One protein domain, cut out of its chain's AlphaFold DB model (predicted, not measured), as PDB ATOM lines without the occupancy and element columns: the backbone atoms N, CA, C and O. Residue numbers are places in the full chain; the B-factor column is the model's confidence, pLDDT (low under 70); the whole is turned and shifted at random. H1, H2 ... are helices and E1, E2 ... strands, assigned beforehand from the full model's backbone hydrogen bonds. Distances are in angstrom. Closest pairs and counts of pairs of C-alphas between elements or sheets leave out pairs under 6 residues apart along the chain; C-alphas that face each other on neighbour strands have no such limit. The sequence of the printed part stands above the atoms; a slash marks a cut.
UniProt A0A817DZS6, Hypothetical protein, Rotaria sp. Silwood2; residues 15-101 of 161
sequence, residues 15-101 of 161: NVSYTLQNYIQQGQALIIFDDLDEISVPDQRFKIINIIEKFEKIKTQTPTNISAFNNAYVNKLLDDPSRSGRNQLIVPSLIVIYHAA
ATOM      1  N   ASN A  15       5.913   3.614  41.644       75.75
ATOM      2  CA  ASN A  15       5.041   4.582  40.988       75.75
ATOM      3  C   ASN A  15       3.684   3.956  40.609       75.75
ATOM      4  O   ASN A  15       2.628   4.563  40.805       75.75
ATOM      5  N   VAL A  16       3.689   2.694  40.161       80.00
ATOM      6  CA  VAL A  16       2.458   1.922  39.894       80.00
ATOM      7  C   VAL A  16       1.693   1.660  41.186       80.00
ATOM      8  O   VAL A  16       0.488   1.899  41.254       80.00
ATOM      9  N   SER A  17       2.394   1.212  42.229       81.56
ATOM     10  CA  SER A  17       1.785   0.911  43.527       81.56
ATOM     11  C   SER A  17       1.150   2.152  44.152       81.56
ATOM     12  O   SER A  17       0.016   2.089  44.631       81.56
ATOM     13  N   TYR A  18       1.842   3.293  44.096       84.94
ATOM     14  CA  TYR A  18       1.320   4.571  44.573       84.94
ATOM     15  C   TYR A  18       0.083   5.015  43.783       84.94
ATOM     16  O   TYR A  18      -0.938   5.380  44.369       84.94
ATOM     17  N   THR A  19       0.136   4.912  42.454       84.81
ATOM     18  CA  THR A  19      -0.977   5.273  41.568       84.81
ATOM     19  C   THR A  19      -2.217   4.417  41.841       84.81
ATOM     20  O   THR A  19      -3.313   4.954  42.010       84.81
ATOM     21  N   LEU A  20      -2.054   3.095  41.965       83.50
ATOM     22  CA  LEU A  20      -3.146   2.176  42.303       83.50
ATOM     23  C   LEU A  20      -3.749   2.490  43.674       83.50
ATOM     24  O   LEU A  20      -4.971   2.568  43.812       83.50
ATOM     25  N   GLN A  21      -2.906   2.711  44.687       84.69
ATOM     26  CA  GLN A  21      -3.377   3.094  46.017       84.69
ATOM     27  C   GLN A  21      -4.174   4.393  45.978       84.69
ATOM     28  O   GLN A  21      -5.216   4.472  46.627       84.69
ATOM     29  N   ASN A  22      -3.726   5.384  45.208       82.81
ATOM     30  CA  ASN A  22      -4.420   6.655  45.069       82.81
ATOM     31  C   ASN A  22      -5.816   6.471  44.447       82.81
ATOM     32  O   ASN A  22      -6.795   6.929  45.030       82.81
ATOM     33  N   TYR A  23      -5.948   5.711  43.354       83.38
ATOM     34  CA  TYR A  23      -7.262   5.416  42.763       83.38
ATOM     35  C   TYR A  23      -8.198   4.686  43.736       83.38
ATOM     36  O   TYR A  23      -9.371   5.045  43.862       83.38
ATOM     37  N   ILE A  24      -7.678   3.708  44.485       82.56
ATOM     38  CA  ILE A  24      -8.453   2.988  45.504       82.56
ATOM     39  C   ILE A  24      -8.860   3.929  46.648       82.56
ATOM     40  O   ILE A  24      -9.978   3.850  47.160       82.56
ATOM     41  N   GLN A  25      -7.973   4.821  47.088       79.06
ATOM     42  CA  GLN A  25      -8.272   5.786  48.150       79.06
ATOM     43  C   GLN A  25      -9.330   6.801  47.723       79.06
ATOM     44  O   GLN A  25     -10.188   7.139  48.537       79.06
ATOM     45  N   GLN A  26      -9.291   7.228  46.463       76.81
ATOM     46  CA  GLN A  26     -10.254   8.154  45.871       76.81
ATOM     47  C   GLN A  26     -11.579   7.481  45.482       76.81
ATOM     48  O   GLN A  26     -12.508   8.166  45.062       76.81
ATOM     49  N   GLY A  27     -11.688   6.155  45.630       73.44
ATOM     50  CA  GLY A  27     -12.906   5.425  45.296       73.44
ATOM     51  C   GLY A  27     -13.166   5.343  43.791       73.44
ATOM     52  O   GLY A  27     -14.314   5.299  43.367       73.44
ATOM     53  N   GLN A  28     -12.111   5.369  42.985       78.19
ATOM     54  CA  GLN A  28     -12.174   5.423  41.525       78.19
ATOM     55  C   GLN A  28     -11.738   4.103  40.875       78.19
ATOM     56  O   GLN A  28     -11.440   4.069  39.684       78.19
ATOM     57  N   ALA A  29     -11.685   3.012  41.644       80.38
ATOM     58  CA  ALA A  29     -11.274   1.708  41.143       80.38
ATOM     59  C   ALA A  29     -12.462   0.749  40.971       80.38
ATOM     60  O   ALA A  29     -13.313   0.614  41.853       80.38
ATOM     61  N   LEU A  30     -12.459   0.019  39.854       82.31
ATOM     62  CA  LEU A  30     -13.150  -1.261  39.729       82.31
ATOM     63  C   LEU A  30     -12.148  -2.367  40.062       82.31
ATOM     64  O   LEU A  30     -11.100  -2.464  39.429       82.31
ATOM     65  N   ILE A  31     -12.475  -3.191  41.052       84.62
ATOM     66  CA  ILE A  31     -11.634  -4.295  41.510       84.62
ATOM     67  C   ILE A  31     -12.367  -5.602  41.229       84.62
ATOM     68  O   ILE A  31     -13.506  -5.791  41.663       84.62
ATOM     69  N   ILE A  32     -11.699  -6.499  40.510       87.38
ATOM     70  CA  ILE A  32     -12.200  -7.831  40.176       87.38
ATOM     71  C   ILE A  32     -11.288  -8.844  40.869       87.38
ATOM     72  O   ILE A  32     -10.089  -8.869  40.602       87.38
ATOM     73  N   PHE A  33     -11.842  -9.648  41.778       85.69
ATOM     74  CA  PHE A  33     -11.140 -10.795  42.361       85.69
ATOM     75  C   PHE A  33     -11.509 -12.048  41.584       85.69
ATOM     76  O   PHE A  33     -12.443 -12.752  41.966       85.69
ATOM     77  N   ASP A  34     -10.806 -12.265  40.477       83.75
ATOM     78  CA  ASP A  34     -10.999 -13.454  39.655       83.75
ATOM     79  C   ASP A  34     -10.487 -14.715  40.362       83.75
ATOM     80  O   ASP A  34      -9.604 -14.627  41.222       83.75
ATOM     81  N   ASP A  35     -11.072 -15.866  40.030       78.50
ATOM     82  CA  ASP A  35     -10.603 -17.194  40.457       78.50
ATOM     83  C   ASP A  35     -10.461 -17.400  41.983       78.50
ATOM     84  O   ASP A  35      -9.641 -18.188  42.466       78.50
ATOM     85  N   LEU A  36     -11.291 -16.732  42.800       76.88
ATOM     86  CA  LEU A  36     -11.295 -16.929  44.264       76.88
ATOM     87  C   LEU A  36     -11.532 -18.404  44.653       76.88
ATOM     88  O   LEU A  36     -11.131 -18.870  45.726       76.88
ATOM     89  N   ASP A  37     -12.212 -19.137  43.787       76.06
ATOM     90  CA  ASP A  37     -12.511 -20.548  43.920       76.06
ATOM     91  C   ASP A  37     -11.353 -21.498  43.602       76.06
ATOM     92  O   ASP A  37     -11.373 -22.629  44.100       76.06
ATOM     93  N   GLU A  38     -10.312 -21.046  42.901       80.50
ATOM     94  CA  GLU A  38      -9.087 -21.832  42.679       80.50
ATOM     95  C   GLU A  38      -8.254 -22.009  43.957       80.50
ATOM     96  O   GLU A  38      -7.392 -22.889  44.053       80.50
ATOM     97  N   ILE A  39      -8.544 -21.222  44.996       81.25
ATOM     98  CA  ILE A  39      -7.874 -21.312  46.294       81.25
ATOM     99  C   ILE A  39      -8.338 -22.577  47.006       81.25
ATOM    100  O   ILE A  39      -9.325 -22.581  47.744       81.25
ATOM    101  N   SER A  40      -7.622 -23.670  46.768       77.75
ATOM    102  CA  SER A  40      -7.958 -25.018  47.230       77.75
ATOM    103  C   SER A  40      -7.861 -25.196  48.748       77.75
ATOM    104  O   SER A  40      -8.583 -26.019  49.310       77.75
ATOM    105  N   VAL A  41      -7.018 -24.409  49.429       86.44
ATOM    106  CA  VAL A  41      -6.807 -24.494  50.883       86.44
ATOM    107  C   VAL A  41      -7.886 -23.695  51.635       86.44
ATOM    108  O   VAL A  41      -7.894 -22.462  51.546       86.44
ATOM    109  N   PRO A  42      -8.759 -24.343  52.437       82.62
ATOM    110  CA  PRO A  42      -9.881 -23.668  53.097       82.62
ATOM    111  C   PRO A  42      -9.466 -22.491  53.987       82.62
ATOM    112  O   PRO A  42     -10.045 -21.411  53.895       82.62
ATOM    113  N   ASP A  43      -8.418 -22.650  54.799       86.12
ATOM    114  CA  ASP A  43      -7.958 -21.596  55.715       86.12
ATOM    115  C   ASP A  43      -7.442 -20.353  54.982       86.12
ATOM    116  O   ASP A  43      -7.643 -19.223  55.434       86.12
ATOM    117  N   GLN A  44      -6.770 -20.541  53.843       86.25
ATOM    118  CA  GLN A  44      -6.310 -19.430  53.009       86.25
ATOM    119  C   GLN A  44      -7.501 -18.710  52.379       86.25
ATOM    120  O   GLN A  44      -7.570 -17.480  52.415       86.25
ATOM    121  N   ARG A  45      -8.484 -19.476  51.897       84.81
ATOM    122  CA  ARG A  45      -9.732 -18.942  51.349       84.81
ATOM    123  C   ARG A  45     -10.484 -18.098  52.381       84.81
ATOM    124  O   ARG A  45     -10.848 -16.964  52.082       84.81
ATOM    125  N   PHE A  46     -10.640 -18.585  53.613       84.94
ATOM    126  CA  PHE A  46     -11.271 -17.816  54.694       84.94
ATOM    127  C   PHE A  46     -10.513 -16.527  55.021       84.94
ATOM    128  O   PHE A  46     -11.133 -15.489  55.256       84.94
ATOM    129  N   LYS A  47      -9.177 -16.554  55.019       87.81
ATOM    130  CA  LYS A  47      -8.371 -15.337  55.221       87.81
ATOM    131  C   LYS A  47      -8.626 -14.305  54.126       87.81
ATOM    132  O   LYS A  47      -8.777 -13.129  54.446       87.81
ATOM    133  N   ILE A  48      -8.707 -14.732  52.871       86.69
ATOM    134  CA  ILE A  48      -8.937 -13.835  51.735       86.69
ATOM    135  C   ILE A  48     -10.354 -13.275  51.762       86.69
ATOM    136  O   ILE A  48     -10.517 -12.064  51.656       86.69
ATOM    137  N   ILE A  49     -11.359 -14.112  52.029       85.56
ATOM    138  CA  ILE A  49     -12.738 -13.661  52.257       85.56
ATOM    139  C   ILE A  49     -12.773 -12.585  53.348       85.56
ATOM    140  O   ILE A  49     -13.271 -11.491  53.108       85.56
ATOM    141  N   ASN A  50     -12.136 -12.822  54.499       86.75
ATOM    142  CA  ASN A  50     -12.064 -11.833  55.577       86.75
ATOM    143  C   ASN A  50     -11.382 -10.516  55.156       86.75
ATOM    144  O   ASN A  50     -11.734  -9.448  55.659       86.75
ATOM    145  N   ILE A  51     -10.386 -10.565  54.267       87.44
ATOM    146  CA  ILE A  51      -9.735  -9.365  53.720       87.44
ATOM    147  C   ILE A  51     -10.693  -8.620  52.787       87.44
ATOM    148  O   ILE A  51     -10.840  -7.406  52.928       87.44
ATOM    149  N   ILE A  52     -11.381  -9.335  51.893       85.75
ATOM    150  CA  ILE A  52     -12.383  -8.778  50.974       85.75
ATOM    151  C   ILE A  52     -13.507  -8.098  51.766       85.75
ATOM    152  O   ILE A  52     -13.891  -6.971  51.458       85.75
ATOM    153  N   GLU A  53     -13.988  -8.726  52.837       84.12
ATOM    154  CA  GLU A  53     -15.010  -8.156  53.721       84.12
ATOM    155  C   GLU A  53     -14.551  -6.867  54.408       84.12
ATOM    156  O   GLU A  53     -15.298  -5.887  54.491       84.12
ATOM    157  N   LYS A  54     -13.311  -6.845  54.909       84.25
ATOM    158  CA  LYS A  54     -12.729  -5.635  55.504       84.25
ATOM    159  C   LYS A  54     -12.584  -4.531  54.464       84.25
ATOM    160  O   LYS A  54     -12.880  -3.379  54.772       84.25
ATOM    161  N   PHE A  55     -12.147  -4.879  53.256       82.62
ATOM    162  CA  PHE A  55     -12.015  -3.935  52.157       82.62
ATOM    163  C   PHE A  55     -13.371  -3.325  51.786       82.62
ATOM    164  O   PHE A  55     -13.485  -2.102  51.765       82.62
ATOM    165  N   GLU A  56     -14.404  -4.147  51.594       78.56
ATOM    166  CA  GLU A  56     -15.777  -3.705  51.303       78.56
ATOM    167  C   GLU A  56     -16.255  -2.684  52.345       78.56
ATOM    168  O   GLU A  56     -16.584  -1.535  52.033       78.56
ATOM    169  N   LYS A  57     -16.159  -3.053  53.626       76.75
ATOM    170  CA  LYS A  57     -16.611  -2.206  54.733       76.75
ATOM    171  C   LYS A  57     -15.941  -0.827  54.755       76.75
ATOM    172  O   LYS A  57     -16.562   0.132  55.205       76.75
ATOM    173  N   ILE A  58     -14.684  -0.732  54.325       75.06
ATOM    174  CA  ILE A  58     -13.866   0.484  54.449       75.06
ATOM    175  C   ILE A  58     -13.848   1.299  53.147       75.06
ATOM    176  O   ILE A  58     -13.726   2.522  53.203       75.06
ATOM    177  N   LYS A  59     -13.932   0.650  51.977       74.31
ATOM    178  CA  LYS A  59     -13.538   1.241  50.685       74.31
ATOM    179  C   LYS A  59     -14.595   1.189  49.576       74.31
ATOM    180  O   LYS A  59     -14.337   1.784  48.530       74.31
ATOM    181  N   THR A  60     -15.759   0.555  49.767       67.75
ATOM    182  CA  THR A  60     -16.778   0.408  48.695       67.75
ATOM    183  C   THR A  60     -18.163   0.987  49.018       67.75
ATOM    184  O   THR A  60     -18.998   1.077  48.125       67.75
ATOM    185  N   GLN A  61     -18.459   1.388  50.263       58.16
ATOM    186  CA  GLN A  61     -19.850   1.623  50.706       58.16
ATOM    187  C   GLN A  61     -20.582   2.795  50.025       58.16
ATOM    188  O   GLN A  61     -20.583   3.884  50.572       58.16
ATOM    189  N   THR A  62     -21.292   2.659  48.911       53.41
ATOM    190  CA  THR A  62     -22.224   3.730  48.494       53.41
ATOM    191  C   THR A  62     -23.331   3.912  49.551       53.41
ATOM    192  O   THR A  62     -23.794   2.919  50.111       53.41
ATOM    193  N   PRO A  63     -23.798   5.143  49.855       47.19
ATOM    194  CA  PRO A  63     -24.895   5.355  50.810       47.19
ATOM    195  C   PRO A  63     -26.192   4.604  50.455       47.19
ATOM    196  O   PRO A  63     -27.069   4.458  51.301       47.19
ATOM    197  N   THR A  64     -26.322   4.138  49.209       51.00
ATOM    198  CA  THR A  64     -27.557   3.592  48.638       51.00
ATOM    199  C   THR A  64     -27.471   2.125  48.191       51.00
ATOM    200  O   THR A  64     -28.505   1.572  47.821       51.00
ATOM    201  N   ASN A  65     -26.305   1.454  48.259       53.72
ATOM    202  CA  ASN A  65     -26.135   0.038  47.866       53.72
ATOM    203  C   ASN A  65     -26.729  -0.304  46.478       53.72
ATOM    204  O   ASN A  65     -27.301  -1.376  46.261       53.72
ATOM    205  N   ILE A  66     -26.629   0.620  45.521       55.41
ATOM    206  CA  ILE A  66     -27.186   0.426  44.179       55.41
ATOM    207  C   ILE A  66     -26.199  -0.399  43.348       55.41
ATOM    208  O   ILE A  66     -25.079   0.029  43.091       55.41
ATOM    209  N   SER A  67     -26.625  -1.589  42.927       53.94
ATOM    210  CA  SER A  67     -25.907  -2.433  41.968       53.94
ATOM    211  C   SER A  67     -26.468  -2.217  40.562       53.94
ATOM    212  O   SER A  67     -27.685  -2.104  40.406       53.94
ATOM    213  N   ALA A  68     -25.609  -2.237  39.536       50.16
ATOM    214  CA  ALA A  68     -26.008  -2.183  38.122       50.16
ATOM    215  C   ALA A  68     -26.975  -3.314  37.716       50.16
ATOM    216  O   ALA A  68     -27.698  -3.212  36.733       50.16
ATOM    217  N   PHE A  69     -27.017  -4.384  38.504       49.50
ATOM    218  CA  PHE A  69     -27.880  -5.535  38.292       49.50
ATOM    219  C   PHE A  69     -29.159  -5.496  39.157       49.50
ATOM    220  O   PHE A  69     -29.903  -6.477  39.237       49.50
ATOM    221  N   ASN A  70     -29.421  -4.402  39.880       56.66
ATOM    222  CA  ASN A  70     -30.669  -4.229  40.615       56.66
ATOM    223  C   ASN A  70     -31.749  -3.698  39.656       56.66
ATOM    224  O   ASN A  70     -31.712  -2.538  39.247       56.66
ATOM    225  N   ASN A  71     -32.727  -4.550  39.324       55.47
ATOM    226  CA  ASN A  71     -33.805  -4.252  38.367       55.47
ATOM    227  C   ASN A  71     -34.555  -2.940  38.658       55.47
ATOM    228  O   ASN A  71     -35.058  -2.307  37.734       55.47
ATOM    229  N   ALA A  72     -34.586  -2.488  39.918       57.12
ATOM    230  CA  ALA A  72     -35.194  -1.215  40.307       57.12
ATOM    231  C   ALA A  72     -34.489   0.035  39.727       57.12
ATOM    232  O   ALA A  72     -35.021   1.143  39.842       57.12
ATOM    233  N   TYR A  73     -33.310  -0.131  39.116       54.56
ATOM    234  CA  TYR A  73     -32.460   0.953  38.619       54.56
ATOM    235  C   TYR A  73     -32.098   0.839  37.135       54.56
ATOM    236  O   TYR A  73     -31.435   1.733  36.625       54.56
ATOM    237  N   VAL A  74     -32.592  -0.180  36.418       55.03
ATOM    238  CA  VAL A  74     -32.309  -0.406  34.981       55.03
ATOM    239  C   VAL A  74     -32.709   0.792  34.101       55.03
ATOM    240  O   VAL A  74     -32.147   0.979  33.031       55.03
ATOM    241  N   ASN A  75     -33.613   1.651  34.591       50.69
ATOM    242  CA  ASN A  75     -34.071   2.869  33.910       50.69
ATOM    243  C   ASN A  75     -33.899   4.152  34.743       50.69
ATOM    244  O   ASN A  75     -34.499   5.179  34.424       50.69
ATOM    245  N   LYS A  76     -33.142   4.110  35.845       52.53
ATOM    246  CA  LYS A  76     -32.824   5.319  36.613       52.53
ATOM    247  C   LYS A  76     -31.463   5.824  36.177       52.53
ATOM    248  O   LYS A  76     -30.543   5.031  36.010       52.53
ATOM    249  N   LEU A  77     -31.342   7.142  36.030       51.12
ATOM    250  CA  LEU A  77     -30.040   7.783  35.919       51.12
ATOM    251  C   LEU A  77     -29.277   7.424  37.200       51.12
ATOM    252  O   LEU A  77     -29.623   7.898  38.283       51.12
ATOM    253  N   LEU A  78     -28.341   6.483  37.091       55.44
ATOM    254  CA  LEU A  78     -27.432   6.170  38.180       55.44
ATOM    255  C   LEU A  78     -26.626   7.437  38.457       55.44
ATOM    256  O   LEU A  78     -26.285   8.166  37.521       55.44
ATOM    257  N   ASP A  79     -26.353   7.715  39.732       50.38
ATOM    258  CA  ASP A  79     -25.424   8.785  40.074       50.38
ATOM    259  C   ASP A  79     -24.130   8.574  39.287       50.38
ATOM    260  O   ASP A  79     -23.637   7.447  39.180       50.38
ATOM    261  N   ASP A  80     -23.599   9.658  38.723       51.75
ATOM    262  CA  ASP A  80     -22.320   9.631  38.026       51.75
ATOM    263  C   ASP A  80     -21.281   8.921  38.925       51.75
ATOM    264  O   ASP A  80     -21.097   9.328  40.083       51.75
ATOM    265  N   PRO A  81     -20.618   7.847  38.453       50.56
ATOM    266  CA  PRO A  81     -19.569   7.170  39.209       50.56
ATOM    267  C   PRO A  81     -18.495   8.145  39.712       50.56
ATOM    268  O   PRO A  81     -17.961   7.961  40.806       50.56
ATOM    269  N   SER A  82     -18.252   9.234  38.969       50.34
ATOM    270  CA  SER A  82     -17.335  10.312  39.352       50.34
ATOM    271  C   SER A  82     -17.817  11.135  40.558       50.34
ATOM    272  O   SER A  82     -17.001  11.696  41.287       50.34
ATOM    273  N   ARG A  83     -19.134  11.180  40.810       49.97
ATOM    274  CA  ARG A  83     -19.765  11.899  41.930       49.97
ATOM    275  C   ARG A  83     -19.954  11.039  43.174       49.97
ATOM    276  O   ARG A  83     -19.976  11.579  44.277       49.97
ATOM    277  N   SER A  84     -20.112   9.725  43.014       52.94
ATOM    278  CA  SER A  84     -20.298   8.807  44.148       52.94
ATOM    279  C   SER A  84     -18.977   8.371  44.791       52.94
ATOM    280  O   SER A  84     -18.981   8.073  45.987       52.94
ATOM    281  N   GLY A  85     -17.862   8.402  44.044       51.91
ATOM    282  CA  GLY A  85     -16.494   8.344  44.575       51.91
ATOM    283  C   GLY A  85     -16.197   7.116  45.435       51.91
ATOM    284  O   GLY A  85     -15.583   7.250  46.496       51.91
ATOM    285  N   ARG A  86     -16.684   5.928  45.053       68.19
ATOM    286  CA  ARG A  86     -16.428   4.685  45.802       68.19
ATOM    287  C   ARG A  86     -16.097   3.517  44.888       68.19
ATOM    288  O   ARG A  86     -16.685   3.362  43.821       68.19
ATOM    289  N   ASN A  87     -15.172   2.680  45.359       77.19
ATOM    290  CA  ASN A  87     -14.691   1.544  44.586       77.19
ATOM    291  C   ASN A  87     -15.813   0.536  44.348       77.19
ATOM    292  O   ASN A  87     -16.623   0.266  45.239       77.19
ATOM    293  N   GLN A  88     -15.802  -0.067  43.166       77.62
ATOM    294  CA  GLN A  88     -16.667  -1.184  42.823       77.62
ATOM    295  C   GLN A  88     -15.907  -2.495  42.979       77.62
ATOM    296  O   GLN A  88     -14.704  -2.566  42.733       77.62
ATOM    297  N   LEU A  89     -16.627  -3.531  43.396       81.25
ATOM    298  CA  LEU A  89     -16.056  -4.828  43.709       81.25
ATOM    299  C   LEU A  89     -16.865  -5.932  43.030       81.25
ATOM    300  O   LEU A  89     -18.067  -6.055  43.270       81.25
ATOM    301  N   ILE A  90     -16.193  -6.740  42.213       85.00
ATOM    302  CA  ILE A  90     -16.754  -7.926  41.560       85.00
ATOM    303  C   ILE A  90     -15.939  -9.140  42.004       85.00
ATOM    304  O   ILE A  90     -14.711  -9.113  41.986       85.00
ATOM    305  N   VAL A  91     -16.628 -10.200  42.420       85.81
ATOM    306  CA  VAL A  91     -16.003 -11.460  42.839       85.81
ATOM    307  C   VAL A  91     -16.698 -12.611  42.108       85.81
ATOM    308  O   VAL A  91     -17.746 -13.071  42.578       85.81
ATOM    309  N   PRO A  92     -16.209 -13.025  40.928       87.00
ATOM    310  CA  PRO A  92     -16.656 -14.257  40.290       87.00
ATOM    311  C   PRO A  92     -16.235 -15.486  41.111       87.00
ATOM    312  O   PRO A  92     -15.283 -15.453  41.888       87.00
ATOM    313  N   SER A  93     -17.011 -16.561  40.989       85.12
ATOM    314  CA  SER A  93     -16.730 -17.850  41.624       85.12
ATOM    315  C   SER A  93     -17.640 -18.925  41.031       85.12
ATOM    316  O   SER A  93     -18.809 -18.649  40.722       85.12
ATOM    317  N   LEU A  94     -17.161 -20.168  40.933       84.62
ATOM    318  CA  LEU A  94     -18.030 -21.318  40.700       84.62
ATOM    319  C   LEU A  94     -19.075 -21.460  41.815       84.62
ATOM    320  O   LEU A  94     -18.778 -21.386  43.007       84.62
ATOM    321  N   ILE A  95     -20.315 -21.772  41.426       82.00
ATOM    322  CA  ILE A  95     -21.460 -21.845  42.349       82.00
ATOM    323  C   ILE A  95     -21.232 -22.803  43.530       82.00
ATOM    324  O   ILE A  95     -21.621 -22.505  44.657       82.00
ATOM    325  N   VAL A  96     -20.560 -23.935  43.289       80.88
ATOM    326  CA  VAL A  96     -20.256 -24.937  44.323       80.88
ATOM    327  C   VAL A  96     -19.323 -24.353  45.382       80.88
ATOM    328  O   VAL A  96     -19.537 -24.538  46.580       80.88
ATOM    329  N   ILE A  97     -18.310 -23.607  44.947       76.31
ATOM    330  CA  ILE A  97     -17.292 -23.045  45.832       76.31
ATOM    331  C   ILE A  97     -17.819 -21.814  46.563       76.31
ATOM    332  O   ILE A  97     -17.591 -21.679  47.769       76.31
ATOM    333  N   TYR A  98     -18.628 -20.997  45.890       81.12
ATOM    334  CA  TYR A  98     -19.380 -19.923  46.528       81.12
ATOM    335  C   TYR A  98     -20.205 -20.435  47.722       81.12
ATOM    336  O   TYR A  98     -20.219 -19.805  48.778       81.12
ATOM    337  N   HIS A  99     -20.872 -21.587  47.606       81.75
ATOM    338  CA  HIS A  99     -21.636 -22.154  48.724       81.75
ATOM    339  C   HIS A  99     -20.760 -22.750  49.834       81.75
ATOM    340  O   HIS A  99     -21.174 -22.740  50.992       81.75
ATOM    341  N   ALA A 100     -19.556 -23.225  49.512       78.12
ATOM    342  CA  ALA A 100     -18.613 -23.744  50.502       78.12
ATOM    343  C   ALA A 100     -18.011 -22.638  51.390       78.12
ATOM    344  O   ALA A 100     -17.710 -22.884  52.556       78.12
ATOM    345  N   ALA A 101     -17.839 -21.425  50.856       76.12
ATOM    346  CA  ALA A 101     -17.316 -20.277  51.591       76.12
ATOM    347  C   ALA A 101     -17.931 -18.972  51.059       76.12
ATOM    348  O   ALA A 101     -17.309 -18.218  50.313       76.12
TER     349      ALA A 101
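This is residues 15 to 101 of the 161 residues of the protein "Hypothetical protein" of Rotaria sp. Silwood2 (UniProt A0A817DZS6). A loose, open and flat frame: two short parallel strands, E1 and E2, lie side by side near the middle, and the long helix H2 runs back alongside them at some distance, with few contacts. Helix H1 reaches away from the strand pair on one side, a wide loop with residues 69 to 77 sticking out swings away on the other side before the short H3, and the small helix H4 lies beyond the end of E2. The printed part has 87 residues with four named helices and two named strands, in the order H1 E1 H2 H3 E2 H4; the class is mostly helix, and the sheet has the order E1, E2, parallel. The whole is loose, with a radius of gyration of the C-alphas of 15.0 A and spans of 41 by 39 by 18 A.

H1, residues 15 to 25, is close to but not clearly touching H2, residues 42 to 59; their closest C-alphas, of Gln 25 and Lys 59, are 7.4 A apart. H1 and H2 run the same way at a steep tilt of 67 degrees, only just short of about perpendicular. E1, residues 30 to 32, and E2, residues 88 to 90, are parallel neighbours with 17 degrees between their directions. C-alphas 30 and 88 face each other at 4.7 A; N 31 and O 88, and N 90 and O 31, are within hydrogen-bond range at 2.9 A each. The closest C-alphas of H2 and E2, of Glu 56 and Leu 89, are 7.7 A apart. E1, H2, H3, residues 81 to 84, and E2 form a strand-helix-strand unit, two parallel neighbour strands with helices between them along the chain, with a right-handed crossover. H4, residues 95 to 100, is apart from H1, H2, H3 and E1, and no helix touches another. In H1, H2 and H4 every O i to N i+4 pair is within hydrogen-bond range; H3 is too short for such a pair, and its one O i to N i+3 pair is not within range.

H1 begins at C-alpha 15 (5.041, 4.582, 40.988) and is 15.2 A long. E1 measures 6.7 A. H2 is 25.3 A long, from C-alpha 42 (-9.881, -23.668, 53.097) to C-alpha 59. H3 measures 5.3 A, E2 6.9 A and H4 8.8 A; H4 ends at C-alpha 100 (-18.613, -23.744, 50.502).

The two C-alphas farthest apart, of Val 41 and Leu 77, are 42.5 A apart. The printed part has no cut. The link from H2 to H3, residues 60 to 80, is long. The mean pLDDT of the printed part is 73.2, and residues 60 to 86 are under 70.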